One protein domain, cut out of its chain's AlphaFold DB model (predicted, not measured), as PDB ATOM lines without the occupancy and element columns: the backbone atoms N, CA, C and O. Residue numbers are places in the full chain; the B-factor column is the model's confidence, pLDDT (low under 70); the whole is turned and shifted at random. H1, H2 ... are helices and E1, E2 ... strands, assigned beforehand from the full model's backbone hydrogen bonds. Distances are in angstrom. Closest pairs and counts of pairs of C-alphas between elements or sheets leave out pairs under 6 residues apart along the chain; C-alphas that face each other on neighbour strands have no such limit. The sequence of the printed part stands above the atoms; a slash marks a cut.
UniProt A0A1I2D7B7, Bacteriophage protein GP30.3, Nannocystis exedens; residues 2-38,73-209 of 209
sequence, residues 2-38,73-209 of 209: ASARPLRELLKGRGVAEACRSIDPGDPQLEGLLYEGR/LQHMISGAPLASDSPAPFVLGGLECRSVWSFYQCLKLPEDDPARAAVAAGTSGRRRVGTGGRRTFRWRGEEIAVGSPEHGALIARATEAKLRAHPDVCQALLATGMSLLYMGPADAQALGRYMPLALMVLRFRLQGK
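Overview. This is residues 2 to 38 and 73 to 209 of the 209 residues of the protein "Bacteriophage protein GP30.3" of Nannocystis exedens (UniProt A0A1I2D7B7). What is the main picture? The helix H5 runs through the middle, between a side made of helices and a side made of small hairpins. On the helical side H2 and H7 pack on it, H6 turns a corner at its last residues and H1 lies farther out; the other side holds the strand hairpin E3 and E4 by the first residues of H5, and, farther along it, the strand hairpin E1 and E2 and the helical hairpin H3 and H4. What are the counts and the size? The printed part has 174 residues, with seven named helices and four named strands in the order H1 H2 E1 E2 H3 H4 E3 E4 H5 H6 H7; it is mostly helix, with two antiparallel sheets of two strands, E1 - E2 and E3 - E4. The whole is compact, with a radius of gyration of the C-alphas of 15.7 A, yet elongated in outline, spanning 49 by 31 by 28 A.

Along the chain. Where are the strands? E3 is residues 136 to 139 and E4 is residues 142 to 145, each 10.0 A from first to last C-alpha. E1 is residues 90 to 92 and E2 is residues 95 to 97. Where are the long helices? H5, residues 149 to 165, is 24.3 A long and begins at C-alpha 149 at (183.221, 59.081, 163.588). H7, residues 190 to 207, is 25.7 A long and ends at C-alpha 207 at (202.101, 48.439, 151.004). Where are the shorter helices? H1 is residues 5 to 13, 13.0 A long from C-alpha 5 at (188.982, 56.009, 142.248), and H6 is residues 167 to 175, 12.5 A long. H2 is residues 16 to 22, H3 residues 100 to 106 and H4 residues 115 to 120.

Arrangement. How do the strands pair? E3 and E4 form an antiparallel hairpin at 147 degrees, with N 137 and O 144 within hydrogen-bond range at 2.9 A. E1 and E2 form another at 144 degrees, with N 97 and O 90 within range at 2.8 A. What stands by these sheets? The closest C-alphas of E4 and H5 are those of Ile 144 and His 151, 6.3 A apart; those of E1 and H5 are Phe 90 and Lys 162, 5.4 A apart; those of E2 and H4 are Cys 97 and Ala 120, 4.7 A apart. H3 and H4 form a helical hairpin at a shallow tilt of 7 degrees, opposite ways, closest at the C-alphas of Ser 102 and Ala 120, 4.8 A. What touches H5, the hub? H2 touches it at a shallow tilt of 16 degrees, opposite ways, closest at the C-alphas of Ala 17 and Ala 153, 4.2 A; H7 touches it at a steep tilt of 51 degrees, the same way, closest at those of Ala 156 and Ala 198, 5.2 A. With its residues 155 to 162 alone H5 touches H3, closest at the C-alphas of Val 100 and Ala 158, 6.0 A. H5 and H6 touch only at the corner, closest at the C-alphas of Leu 163 and Cys 170, 5.6 A. What of H1 and the helix backbones? H1 is close to H2 but not clearly touching, with the C-alphas of Leu 11 and Ala 19 closest at 6.4 A. Every O i to N i+4 pair is within hydrogen-bond range in H2, H3, H4, H5 and H6, against 4 of 5 in H1 and 12 of 14 in H7.

Size, cuts and confidence. How far does it reach, and is it cut? The two C-alphas farthest apart, those of Ala 2 and Pro 114, are 50.3 A apart. Residues 39 to 72 are not printed, and C-alphas 38 and 73 are 7.6 A apart across the cut. Which links are long, and where is confidence low? The links H4 to E3, 15 residues, and H6 to H7, 14 residues, are long. The mean pLDDT of the printed part is 85.9, and 18 residues are under 70: 2 to 5, 37 to 38, 73 to 78, 126, 184 to 187 and 209.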
ATOM      1  N   ALA A   2     180.339  51.919 140.359       42.31
ATOM      2  CA  ALA A   2     180.840  53.236 140.751       42.31
ATOM      3  C   ALA A   2     182.371  53.154 140.888       42.31
ATOM      4  O   ALA A   2     182.899  52.166 141.394       42.31
ATOM      5  N   SER A   3     183.075  54.137 140.335       46.94
ATOM      6  CA  SER A   3     184.535  54.149 140.267       46.94
ATOM      7  C   SER A   3     185.128  54.085 141.677       46.94
ATOM      8  O   SER A   3     184.846  54.966 142.473       46.94
ATOM      9  N   ALA A   4     185.976  53.097 141.988       59.38
ATOM     10  CA  ALA A   4     186.730  53.016 143.254       59.38
ATOM     11  C   ALA A   4     187.830  54.102 143.382       59.38
ATOM     12  O   ALA A   4     188.557  54.184 144.373       59.38
ATOM     13  N   ARG A   5     187.975  54.947 142.353       60.12
ATOM     14  CA  ARG A   5     188.982  56.009 142.248       60.12
ATOM     15  C   ARG A   5     188.864  57.087 143.344       60.12
ATOM     16  O   ARG A   5     189.905  57.411 143.904       60.12
ATOM     17  N   PRO A   6     187.675  57.596 143.728       70.06
ATOM     18  CA  PRO A   6     187.537  58.606 144.779       70.06
ATOM     19  C   PRO A   6     188.004  58.103 146.146       70.06
ATOM     20  O   PRO A   6     188.673  58.830 146.872       70.06
ATOM     21  N   LEU A   7     187.712  56.842 146.480       71.88
ATOM     22  CA  LEU A   7     188.081  56.257 147.768       71.88
ATOM     23  C   LEU A   7     189.590  55.995 147.862       71.88
ATOM     24  O   LEU A   7     190.205  56.247 148.896       71.88
ATOM     25  N   ARG A   8     190.226  55.570 146.762       75.31
ATOM     26  CA  ARG A   8     191.689  55.436 146.703       75.31
ATOM     27  C   ARG A   8     192.397  56.779 146.893       75.31
ATOM     28  O   ARG A   8     193.377  56.835 147.628       75.31
ATOM     29  N   GLU A   9     191.903  57.842 146.261       76.25
ATOM     30  CA  GLU A   9     192.436  59.200 146.447       76.25
ATOM     31  C   GLU A   9     192.200  59.709 147.876       76.25
ATOM     32  O   GLU A   9     193.107  60.269 148.494       76.25
ATOM     33  N   LEU A  10     191.033  59.411 148.460       73.06
ATOM     34  CA  LEU A  10     190.722  59.722 149.856       73.06
ATOM     35  C   LEU A  10     191.728  59.072 150.820       73.06
ATOM     36  O   LEU A  10     192.166  59.709 151.774       73.06
ATOM     37  N   LEU A  11     192.161  57.839 150.555       81.44
ATOM     38  CA  LEU A  11     193.171  57.153 151.371       81.44
ATOM     39  C   LEU A  11     194.612  57.631 151.118       81.44
ATOM     40  O   LEU A  11     195.455  57.514 152.013       81.44
ATOM     41  N   LYS A  12     194.911  58.157 149.921       76.94
ATOM     42  CA  LYS A  12     196.271  58.524 149.487       76.94
ATOM     43  C   LYS A  12     196.801  59.848 150.047       76.94
ATOM     44  O   LYS A  12     198.013  60.031 150.051       76.94
ATOM     45  N   GLY A  13     195.956  60.735 150.564       75.25
ATOM     46  CA  GLY A  13     196.391  62.028 151.123       75.25
ATOM     47  C   GLY A  13     196.107  62.225 152.611       75.25
ATOM     48  O   GLY A  13     196.622  63.158 153.217       75.25
ATOM     49  N   ARG A  14     195.296  61.353 153.214       83.00
ATOM     50  CA  ARG A  14     194.722  61.562 154.551       83.00
ATOM     51  C   ARG A  14     195.400  60.717 155.618       83.00
ATOM     52  O   ARG A  14     195.925  59.645 155.323       83.00
ATOM     53  N   GLY A  15     195.388  61.170 156.870       88.88
ATOM     54  CA  GLY A  15     195.803  60.336 158.005       88.88
ATOM     55  C   GLY A  15     194.806  59.198 158.263       88.88
ATOM     56  O   GLY A  15     193.636  59.308 157.899       88.88
ATOM     57  N   VAL A  16     195.218  58.118 158.940       92.19
ATOM     58  CA  VAL A  16     194.300  57.003 159.279       92.19
ATOM     59  C   VAL A  16     193.094  57.480 160.097       92.19
ATOM     60  O   VAL A  16     191.971  57.046 159.865       92.19
ATOM     61  N   ALA A  17     193.310  58.432 161.008       93.56
ATOM     62  CA  ALA A  17     192.244  59.018 161.810       93.56
ATOM     63  C   ALA A  17     191.215  59.763 160.952       93.56
ATOM     64  O   ALA A  17     190.023  59.662 161.211       93.56
ATOM     65  N   GLU A  18     191.666  60.483 159.925       91.50
ATOM     66  CA  GLU A  18     190.795  61.208 159.004       91.50
ATOM     67  C   GLU A  18     190.029  60.242 158.093       91.50
ATOM     68  O   GLU A  18     188.822  60.394 157.930       91.50
ATOM     69  N   ALA A  19     190.689  59.193 157.591       89.88
ATOM     70  CA  ALA A  19     190.029  58.132 156.834       89.88
ATOM     71  C   ALA A  19     188.896  57.480 157.647       89.88
ATOM     72  O   ALA A  19     187.774  57.373 157.157       89.88
ATOM     73  N   CYS A  20     189.145  57.133 158.914       90.00
ATOM     74  CA  CYS A  20     188.130  56.559 159.802       90.00
ATOM     75  C   CYS A  20     187.006  57.532 160.202       90.00
ATOM     76  O   CYS A  20     185.987  57.065 160.702       90.00
ATOM     77  N   ARG A  21     187.152  58.852 159.992       91.12
ATOM     78  CA  ARG A  21     186.036  59.806 160.153       91.12
ATOM     79  C   ARG A  21     185.094  59.808 158.956       91.12
ATOM     80  O   ARG A  21     183.918  60.105 159.108       91.12
ATOM     81  N   SER A  22     185.624  59.547 157.766       86.56
ATOM     82  CA  SER A  22     184.894  59.716 156.507       86.56
ATOM     83  C   SER A  22     184.432  58.413 155.863       86.56
ATOM     84  O   SER A  22     183.756  58.463 154.842       86.56
ATOM     85  N   ILE A  23     184.833  57.264 156.407       85.88
ATOM     86  CA  ILE A  23     184.529  55.942 155.855       85.88
ATOM     87  C   ILE A  23     183.629  55.197 156.833       85.88
ATOM     88  O   ILE A  23     183.997  55.010 157.994       85.88
ATOM     89  N   ASP A  24     182.484  54.727 156.340       82.38
ATOM     90  CA  ASP A  24     181.695  53.718 157.038       82.38
ATOM     91  C   ASP A  24     182.460  52.381 156.988       82.38
ATOM     92  O   ASP A  24     182.750  51.893 155.892       82.38
ATOM     93  N   PRO A  25     182.811  51.765 158.135       77.75
ATOM     94  CA  PRO A  25     183.445  50.449 158.152       77.75
ATOM     95  C   PRO A  25     182.661  49.377 157.371       77.75
ATOM     96  O   PRO A  25     183.265  48.434 156.865       77.75
ATOM     97  N   GLY A  26     181.336  49.517 157.251       74.00
ATOM     98  CA  GLY A  26     180.471  48.615 156.490       74.00
ATOM     99  C   GLY A  26     180.357  48.915 154.991       74.00
ATOM    100  O   GLY A  26     179.593  48.226 154.314       74.00
ATOM    101  N   ASP A  27     181.066  49.920 154.461       78.44
ATOM    102  CA  ASP A  27     180.935  50.330 153.060       78.44
ATOM    103  C   ASP A  27     181.445  49.232 152.098       78.44
ATOM    104  O   ASP A  27     182.640  48.907 152.099       78.44
ATOM    105  N   PRO A  28     180.586  48.669 151.223       71.25
ATOM    106  CA  PRO A  28     180.994  47.649 150.261       71.25
ATOM    107  C   PRO A  28     182.027  48.146 149.237       71.25
ATOM    108  O   PRO A  28     182.687  47.325 148.605       71.25
ATOM    109  N   GLN A  29     182.207  49.461 149.060       78.00
ATOM    110  CA  GLN A  29     183.235  50.026 148.175       78.00
ATOM    111  C   GLN A  29     184.668  49.814 148.688       78.00
ATOM    112  O   GLN A  29     185.622  50.020 147.936       78.00
ATOM    113  N   LEU A  30     184.838  49.395 149.946       78.06
ATOM    114  CA  LEU A  30     186.141  49.030 150.501       78.06
ATOM    115  C   LEU A  30     186.660  47.696 149.933       78.06
ATOM    116  O   LEU A  30     187.873  47.457 149.945       78.06
ATOM    117  N   GLU A  31     185.773  46.841 149.414       76.06
ATOM    118  CA  GLU A  31     186.140  45.583 148.761       76.06
ATOM    119  C   GLU A  31     186.898  45.844 147.451       76.06
ATOM    120  O   GLU A  31     186.534  46.694 146.641       76.06
ATOM    121  N   GLY A  32     187.995  45.119 147.244       71.06
ATOM    122  CA  GLY A  32     188.928  45.333 146.139       71.06
ATOM    123  C   GLY A  32     189.876  46.521 146.343       71.06
ATOM    124  O   GLY A  32     190.828  46.658 145.576       71.06
ATOM    125  N   LEU A  33     189.665  47.350 147.375       80.12
ATOM    126  CA  LEU A  33     190.564  48.448 147.736       80.12
ATOM    127  C   LEU A  33     191.376  48.148 148.999       80.12
ATOM    128  O   LEU A  33     192.601  48.230 148.974       80.12
ATOM    129  N   LEU A  34     190.698  47.829 150.101       79.69
ATOM    130  CA  LEU A  34     191.313  47.540 151.400       79.69
ATOM    131  C   LEU A  34     191.451  46.039 151.669       79.69
ATOM    132  O   LEU A  34     192.287  45.634 152.481       79.69
ATOM    133  N   TYR A  35     190.638  45.223 151.003       76.75
ATOM    134  CA  TYR A  35     190.641  43.773 151.145       76.75
ATOM    135  C   TYR A  35     190.153  43.074 149.873       76.75
ATOM    136  O   TYR A  35     189.349  43.619 149.123       76.75
ATOM    137  N   GLU A  36     190.609  41.848 149.644       70.75
ATOM    138  CA  GLU A  36     190.044  40.944 148.647       70.75
ATOM    139  C   GLU A  36     188.792  40.270 149.224       70.75
ATOM    140  O   GLU A  36     188.861  39.582 150.245       70.75
ATOM    141  N   GLY A  37     187.646  40.406 148.559       60.88
ATOM    142  CA  GLY A  37     186.556  39.452 148.742       60.88
ATOM    143  C   GLY A  37     186.903  38.160 148.004       60.88
ATOM    144  O   GLY A  37     186.976  38.154 146.776       60.88
ATOM    145  N   ARG A  38     187.147  37.048 148.713       58.22
ATOM    146  CA  ARG A  38     187.342  35.728 148.078       58.22
ATOM    147  C   ARG A  38     186.147  34.799 148.253       58.22
ATOM    148  O   ARG A  38     185.514  34.748 149.306       58.22
ATOM    149  N   LEU A  73     184.428  35.892 154.237       52.69
ATOM    150  CA  LEU A  73     185.201  35.262 155.304       52.69
ATOM    151  C   LEU A  73     186.093  36.341 155.922       52.69
ATOM    152  O   LEU A  73     186.943  36.922 155.249       52.69
ATOM    153  N   GLN A  74     185.838  36.655 157.186       63.38
ATOM    154  CA  GLN A  74     186.536  37.707 157.912       63.38
ATOM    155  C   GLN A  74     187.672  37.078 158.718       63.38
ATOM    156  O   GLN A  74     187.450  36.169 159.517       63.38
ATOM    157  N   HIS A  75     188.893  37.569 158.530       63.81
ATOM    158  CA  HIS A  75     190.026  37.211 159.364       63.81
ATOM    159  C   HIS A  75     189.848  37.847 160.741       63.81
ATOM    160  O   HIS A  75     189.865  39.073 160.896       63.81
ATOM    161  N   MET A  76     189.653  37.013 161.755       69.00
ATOM    162  CA  MET A  76     189.574  37.491 163.124       69.00
ATOM    163  C   MET A  76     190.975  37.857 163.610       69.00
ATOM    164  O   MET A  76     191.861  37.013 163.673       69.00
ATOM    165  N   ILE A  77     191.168  39.111 164.017       69.88
ATOM    166  CA  ILE A  77     192.387  39.557 164.711       69.88
ATOM    167  C   ILE A  77     192.364  39.114 166.186       69.88
ATOM    168  O   ILE A  77     192.483  39.916 167.108       69.88
ATOM    169  N   SER A  78     192.149  37.820 166.420       62.41
ATOM    170  CA  SER A  78     192.108  37.176 167.736       62.41
ATOM    171  C   SER A  78     193.437  36.474 168.004       62.41
ATOM    172  O   SER A  78     193.534  35.252 167.989       62.41
ATOM    173  N   GLY A  79     194.495  37.251 168.188       72.19
ATOM    174  CA  GLY A  79     195.819  36.726 168.499       72.19
ATOM    175  C   GLY A  79     196.843  37.839 168.623       72.19
ATOM    176  O   GLY A  79     196.702  38.903 168.012       72.19
ATOM    177  N   ALA A  80     197.872  37.612 169.437       74.31
ATOM    178  CA  ALA A  80     199.026  38.494 169.432       74.31
ATOM    179  C   ALA A  80     199.716  38.449 168.048       74.31
ATOM    180  O   ALA A  80     199.700  37.407 167.397       74.31
ATOM    181  N   PRO A  81     200.307  39.563 167.590       87.44
ATOM    182  CA  PRO A  81     200.358  40.854 168.271       87.44
ATOM    183  C   PRO A  81     199.200  41.795 167.874       87.44
ATOM    184  O   PRO A  81     199.109  42.913 168.379       87.44
ATOM    185  N   LEU A  82     198.288  41.384 166.981       87.38
ATOM    186  CA  LEU A  82     197.268  42.268 166.392       87.38
ATOM    187  C   LEU A  82     196.040  42.508 167.274       87.38
ATOM    188  O   LEU A  82     195.428  43.571 167.165       87.38
ATOM    189  N   ALA A  83     195.699  41.580 168.169       87.25
ATOM    190  CA  ALA A  83     194.518  41.702 169.017       87.25
ATOM    191  C   ALA A  83     194.502  43.015 169.817       87.25
ATOM    192  O   ALA A  83     195.543  43.523 170.252       87.25
ATOM    193  N   SER A  84     193.302  43.564 170.023       91.94
ATOM    194  CA  SER A  84     193.116  44.838 170.736       91.94
ATOM    195  C   SER A  84     193.685  44.823 172.156       91.94
ATOM    196  O   SER A  84     194.171  45.846 172.633       91.94
ATOM    197  N   ASP A  85     193.662  43.664 172.804       91.56
ATOM    198  CA  ASP A  85     194.117  43.403 174.166       91.56
ATOM    199  C   ASP A  85     195.510  42.763 174.235       91.56
ATOM    200  O   ASP A  85     196.018  42.523 175.333       91.56
ATOM    201  N   SER A  86     196.143  42.514 173.084       91.81
ATOM    202  CA  SER A  86     197.535  42.078 173.034       91.81
ATOM    203  C   SER A  86     198.428  43.165 173.654       91.81
ATOM    204  O   SER A  86     198.314  44.330 173.245       91.81
ATOM    205  N   PRO A  87     199.282  42.823 174.642       93.44
ATOM    206  CA  PRO A  87     200.205  43.775 175.244       93.44
ATOM    207  C   PRO A  87     201.196  44.293 174.200       93.44
ATOM    208  O   PRO A  87     202.025  43.541 173.700       93.44
ATOM    209  N   ALA A  88     201.088  45.577 173.881       96.00
ATOM    210  CA  ALA A  88     201.964  46.292 172.963       96.00
ATOM    211  C   ALA A  88     201.950  47.762 173.404       96.00
ATOM    212  O   ALA A  88     201.119  48.530 172.911       96.00
ATOM    213  N   PRO A  89     202.766  48.136 174.412       97.38
ATOM    214  CA  PRO A  89     202.648  49.432 175.066       97.38
ATOM    215  C   PRO A  89     202.914  50.607 174.123       97.38
ATOM    216  O   PRO A  89     203.863  50.581 173.348       97.38
ATOM    217  N   PHE A  90     202.107  51.657 174.197       98.38
ATOM    218  CA  PHE A  90     202.292  52.873 173.407       98.38
ATOM    219  C   PHE A  90     201.891  54.105 174.213       98.38
ATOM    220  O   PHE A  90     201.166  54.012 175.203       98.38
ATOM    221  N   VAL A  91     202.329  55.274 173.755       98.31
ATOM    222  CA  VAL A  91     201.911  56.560 174.315       98.31
ATOM    223  C   VAL A  91     200.957  57.228 173.340       98.31
ATOM    224  O   VAL A  91     201.284  57.415 172.166       98.31
ATOM    225  N   LEU A  92     199.780  57.623 173.822       97.69
ATOM    226  CA  LEU A  92     198.852  58.446 173.055       97.69
ATOM    227  C   LEU A  92     198.459  59.663 173.872       97.69
ATOM    228  O   LEU A  92     197.825  59.568 174.916       97.69
ATOM    229  N   GLY A  93     198.821  60.833 173.361       94.94
ATOM    230  CA  GLY A  93     198.452  62.077 174.004       94.94
ATOM    231  C   GLY A  93     198.997  62.228 175.431       94.94
ATOM    232  O   GLY A  93     198.325  62.831 176.266       94.94
ATOM    233  N   GLY A  94     200.195  61.703 175.694       95.19
ATOM    234  CA  GLY A  94     200.823  61.712 177.018       95.19
ATOM    235  C   GLY A  94     200.332  60.608 177.958       95.19
ATOM    236  O   GLY A  94     200.886  60.458 179.036       95.19
ATOM    237  N   LEU A  95     199.330  59.816 177.557       95.88
ATOM    238  CA  LEU A  95     198.839  58.685 178.337       95.88
ATOM    239  C   LEU A  95     199.553  57.395 177.924       95.88
ATOM    240  O   LEU A  95     199.489  56.991 176.757       95.88
ATOM    241  N   GLU A  96     200.187  56.733 178.887       97.44
ATOM    242  CA  GLU A  96     200.767  55.403 178.707       97.44
ATOM    243  C   GLU A  96     199.668  54.341 178.652       97.44
ATOM    244  O   GLU A  96     198.825  54.224 179.543       97.44
ATOM    245  N   CYS A  97     199.666  53.565 177.575       97.50
ATOM    246  CA  CYS A  97     198.646  52.570 177.294       97.50
ATOM    247  C   CYS A  97     199.304  51.207 177.109       97.50
ATOM    248  O   CYS A  97     200.170  51.053 176.254       97.50
ATOM    249  N   ARG A  98     198.854  50.182 177.836       96.81
ATOM    250  CA  ARG A  98     199.332  48.797 177.662       96.81
ATOM    251  C   ARG A  98     198.886  48.176 176.338       96.81
ATOM    252  O   ARG A  98     199.577  47.328 175.776       96.81
ATOM    253  N   SER A  99     197.679  48.523 175.902       96.81
ATOM    254  CA  SER A  99     197.025  47.986 174.710       96.81
ATOM    255  C   SER A  99     195.924  48.941 174.241       96.81
ATOM    256  O   SER A  99     195.494  49.823 174.991       96.81
ATOM    257  N   VAL A 100     195.427  48.753 173.015       96.88
ATOM    258  CA  VAL A 100     194.308  49.552 172.483       96.88
ATOM    259  C   VAL A 100     193.033  49.291 173.290       96.88
ATOM    260  O   VAL A 100     192.244  50.203 173.525       96.88
ATOM    261  N   TRP A 101     192.853  48.063 173.782       95.12
ATOM    262  CA  TRP A 101     191.763  47.710 174.682       95.12
ATOM    263  C   TRP A 101     191.866  48.456 176.014       95.12
ATOM    264  O   TRP A 101     190.883  49.049 176.443       95.12
ATOM    265  N   SER A 102     193.041  48.491 176.646       95.62
ATOM    266  CA  SER A 102     193.251  49.226 177.906       95.62
ATOM    267  C   SER A 102     192.951  50.718 177.745       95.62
ATOM    268  O   SER A 102     192.248  51.299 178.571       95.62
ATOM    269  N   PHE A 103     193.393  51.310 176.633       96.81
ATOM    270  CA  PHE A 103     193.034  52.673 176.255       96.81
ATOM    271  C   PHE A 103     191.514  52.846 176.092       96.81
ATOM    272  O   PHE A 103     190.904  53.704 176.722       96.81
ATOM    273  N   TYR A 104     190.854  51.982 175.318       95.50
ATOM    274  CA  TYR A 104     189.398  52.032 175.136       95.50
ATOM    275  C   TYR A 104     188.625  51.925 176.460       95.50
ATOM    276  O   TYR A 104     187.579  52.548 176.646       95.50
ATOM    277  N   GLN A 105     189.138  51.140 177.402       94.50
ATOM    278  CA  GLN A 105     188.546  50.977 178.721       94.50
ATOM    279  C   GLN A 105     188.723  52.220 179.593       94.50
ATOM    280  O   GLN A 105     187.785  52.577 180.306       94.50
ATOM    281  N   CYS A 106     189.867  52.906 179.511       94.00
ATOM    282  CA  CYS A 106     190.101  54.127 180.280       94.00
ATOM    283  C   CYS A 106     189.214  55.288 179.803       94.00
ATOM    284  O   CYS A 106     188.809  56.105 180.624       94.00
ATOM    285  N   LEU A 107     188.834  55.332 178.516       94.00
ATOM    286  CA  LEU A 107     187.894  56.332 177.980       94.00
ATOM    287  C   LEU A 107     186.514  56.284 178.647       94.00
ATOM    288  O   LEU A 107     185.755  57.243 178.573       94.00
ATOM    289  N   LYS A 108     186.163  55.168 179.289       92.00
ATOM    290  CA  LYS A 108     184.879  55.016 179.982       92.00
ATOM    291  C   LYS A 108     184.853  55.723 181.333       92.00
ATOM    292  O   LYS A 108     183.768  55.887 181.890       92.00
ATOM    293  N   LEU A 109     186.011  56.118 181.853       91.88
ATOM    294  CA  LEU A 109     186.148  56.895 183.078       91.88
ATOM    295  C   LEU A 109     186.145  58.402 182.760       91.88
ATOM    296  O   LEU A 109     186.539  58.790 181.656       91.88
ATOM    297  N   PRO A 110     185.719  59.263 183.703       90.88
ATOM    298  CA  PRO A 110     185.966  60.704 183.627       90.88
ATOM    299  C   PRO A 110     187.447  61.026 183.368       90.88
ATOM    300  O   PRO A 110     188.327  60.200 183.595       90.88
ATOM    301  N   GLU A 111     187.740  62.196 182.807       90.62
ATOM    302  CA  GLU A 111     189.119  62.584 182.455       90.62
ATOM    303  C   GLU A 111     190.004  62.860 183.667       90.62
ATOM    304  O   GLU A 111     191.187  62.534 183.651       90.62
ATOM    305  N   ASP A 112     189.392  63.371 184.722       90.62
ATOM    306  CA  ASP A 112     189.958  63.642 186.036       90.62
ATOM    307  C   ASP A 112     189.920  62.430 186.983       90.62
ATOM    308  O   ASP A 112     190.372  62.525 188.122       90.62
ATOM    309  N   ASP A 113     189.409  61.279 186.532       92.31
ATOM    310  CA  ASP A 113     189.329  60.081 187.367       92.31
ATOM    311  C   ASP A 113     190.740  59.539 187.683       92.31
ATOM    312  O   ASP A 113     191.485  59.181 186.759       92.31
ATOM    313  N   PRO A 114     191.119  59.406 188.971       90.62
ATOM    314  CA  PRO A 114     192.455  58.962 189.364       90.62
ATOM    315  C   PRO A 114     192.783  57.536 188.892       90.62
ATOM    316  O   PRO A 114     193.955  57.187 188.745       90.62
ATOM    317  N   ALA A 115     191.780  56.699 188.600       92.75
ATOM    318  CA  ALA A 115     191.991  55.344 188.099       92.75
ATOM    319  C   ALA A 115     192.311  55.296 186.594       92.75
ATOM    320  O   ALA A 115     192.738  54.251 186.094       92.75
ATOM    321  N   ARG A 116     192.131  56.394 185.846       93.00
ATOM    322  CA  ARG A 116     192.258  56.408 184.379       93.00
ATOM    323  C   ARG A 116     193.646  55.997 183.899       93.00
ATOM    324  O   ARG A 116     193.745  55.163 182.998       93.00
ATOM    325  N   ALA A 117     194.696  56.523 184.530       94.00
ATOM    326  CA  ALA A 117     196.078  56.163 184.217       94.00
ATOM    327  C   ALA A 117     196.357  54.678 184.504       94.00
ATOM    328  O   ALA A 117     196.900  53.975 183.656       94.00
ATOM    329  N   ALA A 118     195.899  54.170 185.652       93.81
ATOM    330  CA  ALA A 118     196.071  52.765 186.023       93.81
ATOM    331  C   ALA A 118     195.325  51.804 185.074       93.81
ATOM    332  O   ALA A 118     195.849  50.751 184.703       93.81
ATOM    333  N   VAL A 119     194.116  52.165 184.631       95.06
ATOM    334  CA  VAL A 119     193.357  51.381 183.642       95.06
ATOM    335  C   VAL A 119     194.060  51.378 182.285       95.06
ATOM    336  O   VAL A 119     194.186  50.317 181.670       95.06
ATOM    337  N   ALA A 120     194.556  52.531 181.830       95.00
ATOM    338  CA  ALA A 120     195.286  52.649 180.569       95.00
ATOM    339  C   ALA A 120     196.590  51.832 180.585       95.00
ATOM    340  O   ALA A 120     196.836  51.046 179.664       95.00
ATOM    341  N   ALA A 121     197.357  51.914 181.674       94.38
ATOM    342  CA  ALA A 121     198.556  51.112 181.915       94.38
ATOM    343  C   ALA A 121     198.250  49.616 182.151       94.38
ATOM    344  O   ALA A 121     199.149  48.774 182.160       94.38
ATOM    345  N   GLY A 122     196.976  49.250 182.322       89.56
ATOM    346  CA  GLY A 122     196.545  47.880 182.584       89.56
ATOM    347  C   GLY A 122     196.984  47.345 183.950       89.56
ATOM    348  O   GLY A 122     197.068  46.128 184.115       89.56
ATOM    349  N   THR A 123     197.268  48.227 184.910       89.50
ATOM    350  CA  THR A 123     197.669  47.886 186.285       89.50
ATOM    351  C   THR A 123     196.476  47.765 187.234       89.50
ATOM    352  O   THR A 123     196.589  47.144 188.283       89.50
ATOM    353  N   SER A 124     195.292  48.245 186.840       80.88
ATOM    354  CA  SER A 124     194.039  48.155 187.613       80.88
ATOM    355  C   SER A 124     193.430  46.741 187.718       80.88
ATOM    356  O   SER A 124     192.277  46.591 188.124       80.88
ATOM    357  N   GLY A 125     194.139  45.705 187.256       70.31
ATOM    358  CA  GLY A 125     193.565  44.393 186.947       70.31
ATOM    359  C   GLY A 125     192.716  44.416 185.666       70.31
ATOM    360  O   GLY A 125     192.199  45.454 185.245       70.31
ATOM    361  N   ARG A 126     192.566  43.262 184.999       64.50
ATOM    362  CA  ARG A 126     191.836  43.125 183.719       64.50
ATOM    363  C   ARG A 126     190.316  43.162 183.932       64.50
ATOM    364  O   ARG A 126     189.612  42.208 183.610       64.50
ATOM    365  N   ARG A 127     189.788  44.249 184.497       73.44
ATOM    366  CA  ARG A 127     188.349  44.428 184.718       73.44
ATOM    367  C   ARG A 127     187.734  45.250 183.597       73.44
ATOM    368  O   ARG A 127     188.236  46.308 183.215       73.44
ATOM    369  N   ARG A 128     186.605  44.781 183.066       81.56
ATOM    370  CA  ARG A 128     185.822  45.580 182.126       81.56
ATOM    371  C   ARG A 128     185.179  46.751 182.885       81.56
ATOM    372  O   ARG A 128     184.284  46.532 183.689       81.56
ATOM    373  N   VAL A 129     185.607  47.982 182.605       84.81
ATOM    374  CA  VAL A 129     184.927  49.209 183.036       84.81
ATOM    375  C   VAL A 129     183.569  49.298 182.331       84.81
ATOM    376  O   VAL A 129     183.485  49.171 181.100       84.81
ATOM    377  N   GLY A 130     182.504  49.456 183.118       79.56
ATOM    378  CA  GLY A 130     181.151  49.692 182.622       79.56
ATOM    379  C   GLY A 130     181.014  51.114 182.084       79.56
ATOM    380  O   GLY A 130     181.614  52.040 182.612       79.56
ATOM    381  N   THR A 131     180.225  51.303 181.028       72.81
ATOM    382  CA  THR A 131     179.966  52.645 180.476       72.81
ATOM    383  C   THR A 131     178.972  53.446 181.317       72.81
ATOM    384  O   THR A 131     178.836  54.643 181.098       72.81
ATOM    385  N   GLY A 132     178.240  52.801 182.235       71.69
ATOM    386  CA  GLY A 132     177.198  53.444 183.043       71.69
ATOM    387  C   GLY A 132     176.070  54.070 182.212       71.69
ATOM    388  O   GLY A 132     175.452  55.025 182.660       71.69
ATOM    389  N   GLY A 133     175.853  53.604 180.973       76.75
ATOM    390  CA  GLY A 133     174.874  54.195 180.051       76.75
ATOM    391  C   GLY A 133     175.293  55.535 179.428       76.75
ATOM    392  O   GLY A 133     174.485  56.164 178.746       76.75
ATOM    393  N   ARG A 134     176.543  55.979 179.627       82.62
ATOM    394  CA  ARG A 134     177.054  57.237 179.066       82.62
ATOM    395  C   ARG A 134     177.013  57.227 177.538       82.62
ATOM    396  O   ARG A 134     177.446  56.266 176.899       82.62
ATOM    397  N   ARG A 135     176.520  58.329 176.966       90.56
ATOM    398  CA  ARG A 135     176.464  58.571 175.513       90.56
ATOM    399  C   ARG A 135     177.670  59.350 174.993       90.56
ATOM    400  O   ARG A 135     177.923  59.324 173.792       90.56
ATOM    401  N   THR A 136     178.424  59.989 175.881       93.62
ATOM    402  CA  THR A 136     179.645  60.739 175.579       93.62
ATOM    403  C   THR A 136     180.764  60.355 176.548       93.62
ATOM    404  O   THR A 136     180.522  59.782 177.614       93.62
ATOM    405  N   PHE A 137     182.003  60.638 176.164       93.50
ATOM    406  CA  PHE A 137     183.175  60.595 177.036       93.50
ATOM    407  C   PHE A 137     184.093  61.779 176.725       93.50
ATOM    408  O   PHE A 137     183.992  62.377 175.655       93.50
ATOM    409  N   ARG A 138     184.996  62.111 177.654       94.75
ATOM    410  CA  ARG A 138     185.975  63.190 177.472       94.75
ATOM    411  C   ARG A 138     187.362  62.667 177.119       94.75
ATOM    412  O   ARG A 138     187.825  61.676 177.700       94.75
ATOM    413  N   TRP A 139     188.012  63.335 176.172       95.94
ATOM    414  CA  TRP A 139     189.404  63.112 175.797       95.94
ATOM    415  C   TRP A 139     190.077  64.435 175.430       95.94
ATOM    416  O   TRP A 139     189.729  65.061 174.434       95.94
ATOM    417  N   ARG A 140     191.086  64.821 176.210       93.94
ATOM    418  CA  ARG A 140     191.856  66.061 176.102       93.94
ATOM    419  C   ARG A 140     190.967  67.304 176.056       93.94
ATOM    420  O   ARG A 140     191.134  68.155 175.191       93.94
ATOM    421  N   GLY A 141     190.006  67.387 176.974       93.44
ATOM    422  CA  GLY A 141     189.044  68.486 177.060       93.44
ATOM    423  C   GLY A 141     187.897  68.424 176.045       93.44
ATOM    424  O   GLY A 141     186.890  69.102 176.243       93.44
ATOM    425  N   GLU A 142     187.989  67.587 175.008       95.12
ATOM    426  CA  GLU A 142     186.930  67.414 174.011       95.12
ATOM    427  C   GLU A 142     185.889  66.399 174.490       95.12
ATOM    428  O   GLU A 142     186.230  65.338 175.020       95.12
ATOM    429  N   GLU A 143     184.610  66.705 174.275       96.25
ATOM    430  CA  GLU A 143     183.525  65.742 174.442       96.25
ATOM    431  C   GLU A 143     183.299  64.971 173.136       96.25
ATOM    432  O   GLU A 143     183.135  65.558 172.070       96.25
ATOM    433  N   ILE A 144     183.286  63.640 173.220       96.12
ATOM    434  CA  ILE A 144     183.167  62.740 172.074       96.12
ATOM    435  C   ILE A 144     181.979  61.804 172.287       96.12
ATOM    436  O   ILE A 144     181.896  61.092 173.291       96.12
ATOM    437  N   ALA A 145     181.072  61.755 171.312       95.44
ATOM    438  CA  ALA A 145     179.934  60.841 171.337       95.44
ATOM    439  C   ALA A 145     180.366  59.380 171.114       95.44
ATOM    440  O   ALA A 145     181.202  59.065 170.262       95.44
ATOM    441  N   VAL A 146     179.781  58.444 171.857       91.62
ATOM    442  CA  VAL A 146     180.067  57.010 171.728       91.62
ATOM    443  C   VAL A 146     179.593  56.502 170.363       91.62
ATOM    444  O   VAL A 146     178.444  56.697 169.988       91.62
ATOM    445  N   GLY A 147     180.470  55.817 169.620       88.81
ATOM    446  CA  GLY A 147     180.152  55.269 168.299       88.81
ATOM    447  C   GLY A 147     180.243  56.269 167.143       88.81
ATOM    448  O   GLY A 147     180.143  55.836 165.996       88.81
ATOM    449  N   SER A 148     180.475  57.553 167.433       92.44
ATOM    450  CA  SER A 148     180.669  58.603 166.428       92.44
ATOM    451  C   SER A 148     181.918  58.381 165.558       92.44
ATOM    452  O   SER A 148     182.837  57.655 165.969       92.44
ATOM    453  N   PRO A 149     181.998  59.035 164.385       92.75
ATOM    454  CA  PRO A 149     183.221  59.081 163.588       92.75
ATOM    455  C   PRO A 149     184.434  59.611 164.370       92.75
ATOM    456  O   PRO A 149     185.552  59.125 164.198       92.75
ATOM    457  N   GLU A 150     184.238  60.553 165.294       95.62
ATOM    458  CA  GLU A 150     185.285  61.108 166.159       95.62
ATOM    459  C   GLU A 150     185.832  60.054 167.127       95.62
ATOM    460  O   GLU A 150     187.048  59.967 167.336       95.62
ATOM    461  N   HIS A 151     184.956  59.204 167.670       95.00
ATOM    462  CA  HIS A 151     185.370  58.044 168.454       95.00
ATOM    463  C   HIS A 151     186.169  57.071 167.577       95.00
ATOM    464  O   HIS A 151     187.253  56.644 167.975       95.00
ATOM    465  N   GLY A 152     185.704  56.783 166.360       94.69
ATOM    466  CA  GLY A 152     186.443  55.958 165.402       94.69
ATOM    467  C   GLY A 152     187.843  56.495 165.100       94.69
ATOM    468  O   GLY A 152     188.825  55.756 165.173       94.69
ATOM    469  N   ALA A 153     187.962  57.805 164.887       96.00
ATOM    470  CA  ALA A 153     189.233  58.497 164.699       96.00
ATOM    471  C   ALA A 153     190.165  58.352 165.910       96.00
ATOM    472  O   ALA A 153     191.381  58.225 165.761       96.00
ATOM    473  N   LEU A 154     189.618  58.374 167.127       97.38
ATOM    474  CA  LEU A 154     190.399  58.178 168.344       97.38
ATOM    475  C   LEU A 154     190.926  56.739 168.464       97.38
ATOM    476  O   LEU A 154     192.099  56.557 168.790       97.38
ATOM    477  N   ILE A 155     190.112  55.734 168.124       97.31
ATOM    478  CA  ILE A 155     190.556  54.332 168.048       97.31
ATOM    479  C   ILE A 155     191.634  54.155 166.975       97.31
ATOM    480  O   ILE A 155     192.633  53.471 167.211       97.31
ATOM    481  N   ALA A 156     191.484  54.812 165.825       97.25
ATOM    482  CA  ALA A 156     192.481  54.800 164.763       97.25
ATOM    483  C   ALA A 156     193.823  55.395 165.222       97.25
ATOM    484  O   ALA A 156     194.865  54.790 164.977       97.25
ATOM    485  N   ARG A 157     193.811  56.515 165.963       98.00
ATOM    486  CA  ARG A 157     195.025  57.114 166.553       98.00
ATOM    487  C   ARG A 157     195.731  56.169 167.529       98.00
ATOM    488  O   ARG A 157     196.949  56.041 167.471       98.00
ATOM    489  N   ALA A 158     194.984  55.490 168.400       98.25
ATOM    490  CA  ALA A 158     195.551  54.502 169.323       98.25
ATOM    491  C   ALA A 158     196.143  53.292 168.581       98.25
ATOM    492  O   ALA A 158     197.231  52.822 168.909       98.25
ATOM    493  N   THR A 159     195.449  52.821 167.544       97.94
ATOM    494  CA  THR A 159     195.906  51.713 166.695       97.94
ATOM    495  C   THR A 159     197.194  52.081 165.958       97.94
ATOM    496  O   THR A 159     198.149  51.309 165.961       97.94
ATOM    497  N   GLU A 160     197.269  53.284 165.386       98.00
ATOM    498  CA  GLU A 160     198.480  53.793 164.742       98.00
ATOM    499  C   GLU A 160     199.646  53.937 165.725       98.00
ATOM    500  O   GLU A 160     200.762  53.538 165.402       98.00
ATOM    501  N   ALA A 161     199.398  54.471 166.925       98.19
ATOM    502  CA  ALA A 161     200.422  54.606 167.959       98.19
ATOM    503  C   ALA A 161     201.009  53.243 168.360       98.19
ATOM    504  O   ALA A 161     202.229  53.119 168.462       98.19
ATOM    505  N   LYS A 162     200.163  52.209 168.496       97.75
ATOM    506  CA  LYS A 162     200.602  50.820 168.702       97.75
ATOM    507  C   LYS A 162     201.519  50.349 167.571       97.75
ATOM    508  O   LYS A 162     202.614  49.878 167.846       97.75
ATOM    509  N   LEU A 163     201.104  50.484 166.312       97.19
ATOM    510  CA  LEU A 163     201.916  50.034 165.173       97.19
ATOM    511  C   LEU A 163     203.245  50.792 165.072       97.19
ATOM    512  O   LEU A 163     204.277  50.193 164.792       97.19
ATOM    513  N   ARG A 164     203.231  52.105 165.323       97.06
ATOM    514  CA  ARG A 164     204.430  52.948 165.267       97.06
ATOM    515  C   ARG A 164     205.463  52.556 166.320       97.06
ATOM    516  O   ARG A 164     206.653  52.627 166.039       97.06
ATOM    517  N   ALA A 165     205.012  52.174 167.512       97.62
ATOM    518  CA  ALA A 165     205.890  51.749 168.596       97.62
ATOM    519  C   ALA A 165     206.439  50.321 168.411       97.62
ATOM    520  O   ALA A 165     207.459  49.993 169.011       97.62
ATOM    521  N   HIS A 166     205.794  49.487 167.583       97.56
ATOM    522  CA  HIS A 166     206.047  48.042 167.511       97.56
ATOM    523  C   HIS A 166     206.174  47.549 166.057       97.56
ATOM    524  O   HIS A 166     205.168  47.240 165.406       97.56
ATOM    525  N   PRO A 167     207.404  47.466 165.511       95.62
ATOM    526  CA  PRO A 167     207.640  46.996 164.145       95.62
ATOM    527  C   PRO A 167     207.145  45.567 163.874       95.62
ATOM    528  O   PRO A 167     206.698  45.271 162.769       95.62
ATOM    529  N   ASP A 168     207.175  44.684 164.869       92.44
ATOM    530  CA  ASP A 168     206.638  43.321 164.806       92.44
ATOM    531  C   ASP A 168     205.112  43.303 164.608       92.44
ATOM    532  O   ASP A 168     204.602  42.510 163.815       92.44
ATOM    533  N   VAL A 169     204.373  44.235 165.230       94.31
ATOM    534  CA  VAL A 169     202.935  44.438 164.971       94.31
ATOM    535  C   VAL A 169     202.710  44.838 163.509       94.31
ATOM    536  O   VAL A 169     201.769  44.350 162.879       94.31
ATOM    537  N   CYS A 170     203.571  45.694 162.949       94.25
ATOM    538  CA  CYS A 170     203.502  46.063 161.532       94.25
ATOM    539  C   CYS A 170     203.737  44.856 160.615       94.25
ATOM    540  O   CYS A 170     202.982  44.665 159.663       94.25
ATOM    541  N   GLN A 171     204.735  44.018 160.913       90.56
ATOM    542  CA  GLN A 171     205.004  42.803 160.134       90.56
ATOM    543  C   GLN A 171     203.844  41.809 160.213       90.56
ATOM    544  O   GLN A 171     203.399  41.298 159.186       90.56
ATOM    545  N   ALA A 172     203.284  41.597 161.405       90.00
ATOM    546  CA  ALA A 172     202.103  40.758 161.576       90.00
ATOM    547  C   ALA A 172     200.902  41.295 160.786       90.00
ATOM    548  O   ALA A 172     200.166  40.516 160.183       90.00
ATOM    549  N   LEU A 173     200.712  42.619 160.739       92.56
ATOM    550  CA  LEU A 173     199.661  43.232 159.930       92.56
ATOM    551  C   LEU A 173     199.891  42.994 158.435       92.56
ATOM    552  O   LEU A 173     198.952  42.628 157.732       92.56
ATOM    553  N   LEU A 174     201.114  43.172 157.937       89.00
ATOM    554  CA  LEU A 174     201.448  42.910 156.534       89.00
ATOM    555  C   LEU A 174     201.243  41.435 156.161       89.00
ATOM    556  O   LEU A 174     200.730  41.147 155.081       89.00
ATOM    557  N   ALA A 175     201.544  40.512 157.078       87.62
ATOM    558  CA  ALA A 175     201.332  39.077 156.892       87.62
ATOM    559  C   ALA A 175     199.852  38.691 156.715       87.62
ATOM    560  O   ALA A 175     199.557  37.631 156.169       87.62
ATOM    561  N   THR A 176     198.907  39.558 157.103       84.12
ATOM    562  CA  THR A 176     197.475  39.345 156.819       84.12
ATOM    563  C   THR A 176     197.109  39.526 155.339       84.12
ATOM    564  O   THR A 176     195.957  39.302 154.964       84.12
ATOM    565  N   GLY A 177     198.052  39.944 154.485       85.00
ATOM    566  CA  GLY A 177     197.827  40.116 153.051       85.00
ATOM    567  C   GLY A 177     196.689  41.096 152.772       85.00
ATOM    568  O   GLY A 177     196.618  42.151 153.383       85.00
ATOM    569  N   MET A 178     195.774  40.751 151.869       82.38
ATOM    570  CA  MET A 178     194.564  41.541 151.604       82.38
ATOM    571  C   MET A 178     193.316  40.938 152.262       82.38
ATOM    572  O   MET A 178     192.201  41.210 151.833       82.38
ATOM    573  N   SER A 179     193.447  40.124 153.312       82.31
ATOM    574  CA  SER A 179     192.275  39.569 153.998       82.31
ATOM    575  C   SER A 179     191.434  40.670 154.652       82.31
ATOM    576  O   SER A 179     191.981  41.589 155.270       82.31
ATOM    577  N   LEU A 180     190.106  40.568 154.559       82.44
ATOM    578  CA  LEU A 180     189.201  41.412 155.342       82.44
ATOM    579  C   LEU A 180     189.368  41.096 156.826       82.44
ATOM    580  O   LEU A 180     189.321  39.931 157.208       82.44
ATOM    581  N   LEU A 181     189.525  42.120 157.659       85.38
ATOM    582  CA  LEU A 181     189.620  41.960 159.109       85.38
ATOM    583  C   LEU A 181     188.230  42.060 159.759       85.38
ATOM    584  O   LEU A 181     187.442  42.936 159.405       85.38
ATOM    585  N   TYR A 182     187.933  41.170 160.709       81.12
ATOM    586  CA  TYR A 182     186.613  41.049 161.342       81.12
ATOM    587  C   TYR A 182     186.222  42.294 162.142       81.12
ATOM    588  O   TYR A 182     186.890  42.617 163.122       81.12
ATOM    589  N   MET A 183     185.112  42.941 161.767       73.94
ATOM    590  CA  MET A 183     184.615  44.196 162.366       73.94
ATOM    591  C   MET A 183     183.593  44.013 163.499       73.94
ATOM    592  O   MET A 183     182.995  44.982 163.973       73.94
ATOM    593  N   GLY A 184     183.384  42.776 163.955       68.75
ATOM    594  CA  GLY A 184     182.285  42.476 164.867       68.75
ATOM    595  C   GLY A 184     180.931  42.367 164.155       68.75
ATOM    596  O   GLY A 184     180.834  42.561 162.941       68.75
ATOM    597  N   PRO A 185     179.864  42.025 164.894       67.56
ATOM    598  CA  PRO A 185     178.492  42.168 164.405       67.56
ATOM    599  C   PRO A 185     178.120  43.650 164.180       67.56
ATOM    600  O   PRO A 185     178.850  44.552 164.582       67.56
ATOM    601  N   ALA A 186     176.972  43.922 163.548       65.25
ATOM    602  CA  ALA A 186     176.530  45.292 163.239       65.25
ATOM    603  C   ALA A 186     176.385  46.191 164.487       65.25
ATOM    604  O   ALA A 186     176.587  47.402 164.420       65.25
ATOM    605  N   ASP A 187     176.084  45.590 165.637       65.81
ATOM    606  CA  ASP A 187     175.969  46.225 166.950       65.81
ATOM    607  C   ASP A 187     177.294  46.246 167.738       65.81
ATOM    608  O   ASP A 187     177.325  46.602 168.921       65.81
ATOM    609  N   ALA A 188     178.415  45.895 167.102       77.50
ATOM    610  CA  ALA A 188     179.720  45.926 167.738       77.50
ATOM    611  C   ALA A 188     180.070  47.323 168.269       77.50
ATOM    612  O   ALA A 188     179.808  48.371 167.669       77.50
ATOM    613  N   GLN A 189     180.754  47.341 169.411       85.50
ATOM    614  CA  GLN A 189     181.267  48.578 169.986       85.50
ATOM    615  C   GLN A 189     182.295  49.245 169.062       85.50
ATOM    616  O   GLN A 189     182.893  48.597 168.204       85.50
ATOM    617  N   ALA A 190     182.542  50.543 169.274       89.06
ATOM    618  CA  ALA A 190     183.454  51.339 168.447       89.06
ATOM    619  C   ALA A 190     184.827  50.670 168.250       89.06
ATOM    620  O   ALA A 190     185.335  50.644 167.135       89.06
ATOM    621  N   LEU A 191     185.389  50.059 169.299       91.06
ATOM    622  CA  LEU A 191     186.648  49.317 169.201       91.06
ATOM    623  C   LEU A 191     186.593  48.196 168.148       91.06
ATOM    624  O   LEU A 191     187.492  48.102 167.318       91.06
ATOM    625  N   GLY A 192     185.537  47.376 168.169       86.50
ATOM    626  CA  GLY A 192     185.371  46.246 167.252       86.50
ATOM    627  C   GLY A 192     185.167  46.677 165.802       86.50
ATOM    628  O   GLY A 192     185.655  46.001 164.910       86.50
ATOM    629  N   ARG A 193     184.527  47.829 165.571       86.56
ATOM    630  CA  ARG A 193     184.279  48.357 164.221       86.56
ATOM    631  C   ARG A 193     185.481  49.102 163.643       86.56
ATOM    632  O   ARG A 193     185.907  48.843 162.522       86.56
ATOM    633  N   TYR A 194     186.048  50.028 164.414       92.62
ATOM    634  CA  TYR A 194     187.024  50.982 163.892       92.62
ATOM    635  C   TYR A 194     188.472  50.500 163.963       92.62
ATOM    636  O   TYR A 194     189.272  50.921 163.132       92.62
ATOM    637  N   MET A 195     188.838  49.612 164.895       94.25
ATOM    638  CA  MET A 195     190.209  49.083 164.926       94.25
ATOM    639  C   MET A 195     190.531  48.233 163.683       94.25
ATOM    640  O   MET A 195     191.569  48.480 163.072       94.25
ATOM    641  N   PRO A 196     189.675  47.291 163.237       91.56
ATOM    642  CA  PRO A 196     189.926  46.534 162.008       91.56
ATOM    643  C   PRO A 196     189.962  47.425 160.763       91.56
ATOM    644  O   PRO A 196     190.851  47.254 159.929       91.56
ATOM    645  N   LEU A 197     189.074  48.425 160.664       92.00
ATOM    646  CA  LEU A 197     189.136  49.426 159.593       92.00
ATOM    647  C   LEU A 197     190.478  50.173 159.608       92.00
ATOM    648  O   LEU A 197     191.147  50.252 158.579       92.00
ATOM    649  N   ALA A 198     190.900  50.678 160.771       95.50
ATOM    650  CA  ALA A 198     192.168  51.386 160.917       95.50
ATOM    651  C   ALA A 198     193.360  50.506 160.515       95.50
ATOM    652  O   ALA A 198     194.241  50.969 159.795       95.50
ATOM    653  N   LEU A 199     193.370  49.232 160.918       94.94
ATOM    654  CA  LEU A 199     194.399  48.270 160.525       94.94
ATOM    655  C   LEU A 199     194.432  48.053 159.009       94.94
ATOM    656  O   LEU A 199     195.511  48.081 158.428       94.94
ATOM    657  N   MET A 200     193.287  47.897 158.343       93.00
ATOM    658  CA  MET A 200     193.262  47.741 156.884       93.00
ATOM    659  C   MET A 200     193.747  48.999 156.154       93.00
ATOM    660  O   MET A 200     194.509  48.893 155.194       93.00
ATOM    661  N   VAL A 201     193.373  50.191 156.628       93.69
ATOM    662  CA  VAL A 201     193.878  51.462 156.084       93.69
ATOM    663  C   VAL A 201     195.390  51.587 156.296       93.69
ATOM    664  O   VAL A 201     196.114  51.963 155.376       93.69
ATOM    665  N   LEU A 202     195.895  51.249 157.484       94.56
ATOM    666  CA  LEU A 202     197.331  51.262 157.782       94.56
ATOM    667  C   LEU A 202     198.088  50.256 156.909       94.56
ATOM    668  O   LEU A 202     199.125  50.606 156.354       94.56
ATOM    669  N   ARG A 203     197.541  49.054 156.714       93.19
ATOM    670  CA  ARG A 203     198.095  48.020 155.832       93.19
ATOM    671  C   ARG A 203     198.213  48.504 154.391       93.19
ATOM    672  O   ARG A 203     199.296  48.433 153.822       93.19
ATOM    673  N   PHE A 204     197.138  49.079 153.849       90.75
ATOM    674  CA  PHE A 204     197.134  49.681 152.513       90.75
ATOM    675  C   PHE A 204     198.243  50.734 152.359       90.75
ATOM    676  O   PHE A 204     198.938  50.780 151.347       90.75
ATOM    677  N   ARG A 205     198.458  51.560 153.389       89.75
ATOM    678  CA  ARG A 205     199.507  52.591 153.384       89.75
ATOM    679  C   ARG A 205     200.916  52.022 153.514       89.75
ATOM    680  O   ARG A 205     201.834  52.599 152.947       89.75
ATOM    681  N   LEU A 206     201.096  50.940 154.266       89.81
ATOM    682  CA  LEU A 206     202.389  50.265 154.400       89.81
ATOM    683  C   LEU A 206     202.805  49.564 153.100       89.81
ATOM    684  O   LEU A 206     203.992  49.493 152.827       89.81
ATOM    685  N   GLN A 207     201.848  49.082 152.302       84.81
ATOM    686  CA  GLN A 207     202.101  48.439 151.004       84.81
ATOM    687  C   GLN A 207     202.310  49.432 149.849       84.81
ATOM    688  O   GLN A 207     202.837  49.056 148.808       84.81
ATOM    689  N   GLY A 208     201.829  50.671 149.996       72.69
ATOM    690  CA  GLY A 208     201.920  51.722 148.975       72.69
ATOM    691  C   GLY A 208     203.102  52.685 149.129       72.69
ATOM    692  O   GLY A 208     203.154  53.668 148.390       72.69
ATOM    693  N   LYS A 209     203.987  52.448 150.102       53.91
ATOM    694  CA  LYS A 209     205.286  53.116 150.260       53.91
ATOM    695  C   LYS A 209     206.378  52.227 149.688       53.91
ATOM    696  O   LYS A 209     207.333  52.807 149.134       53.91
TER     697      LYS A 209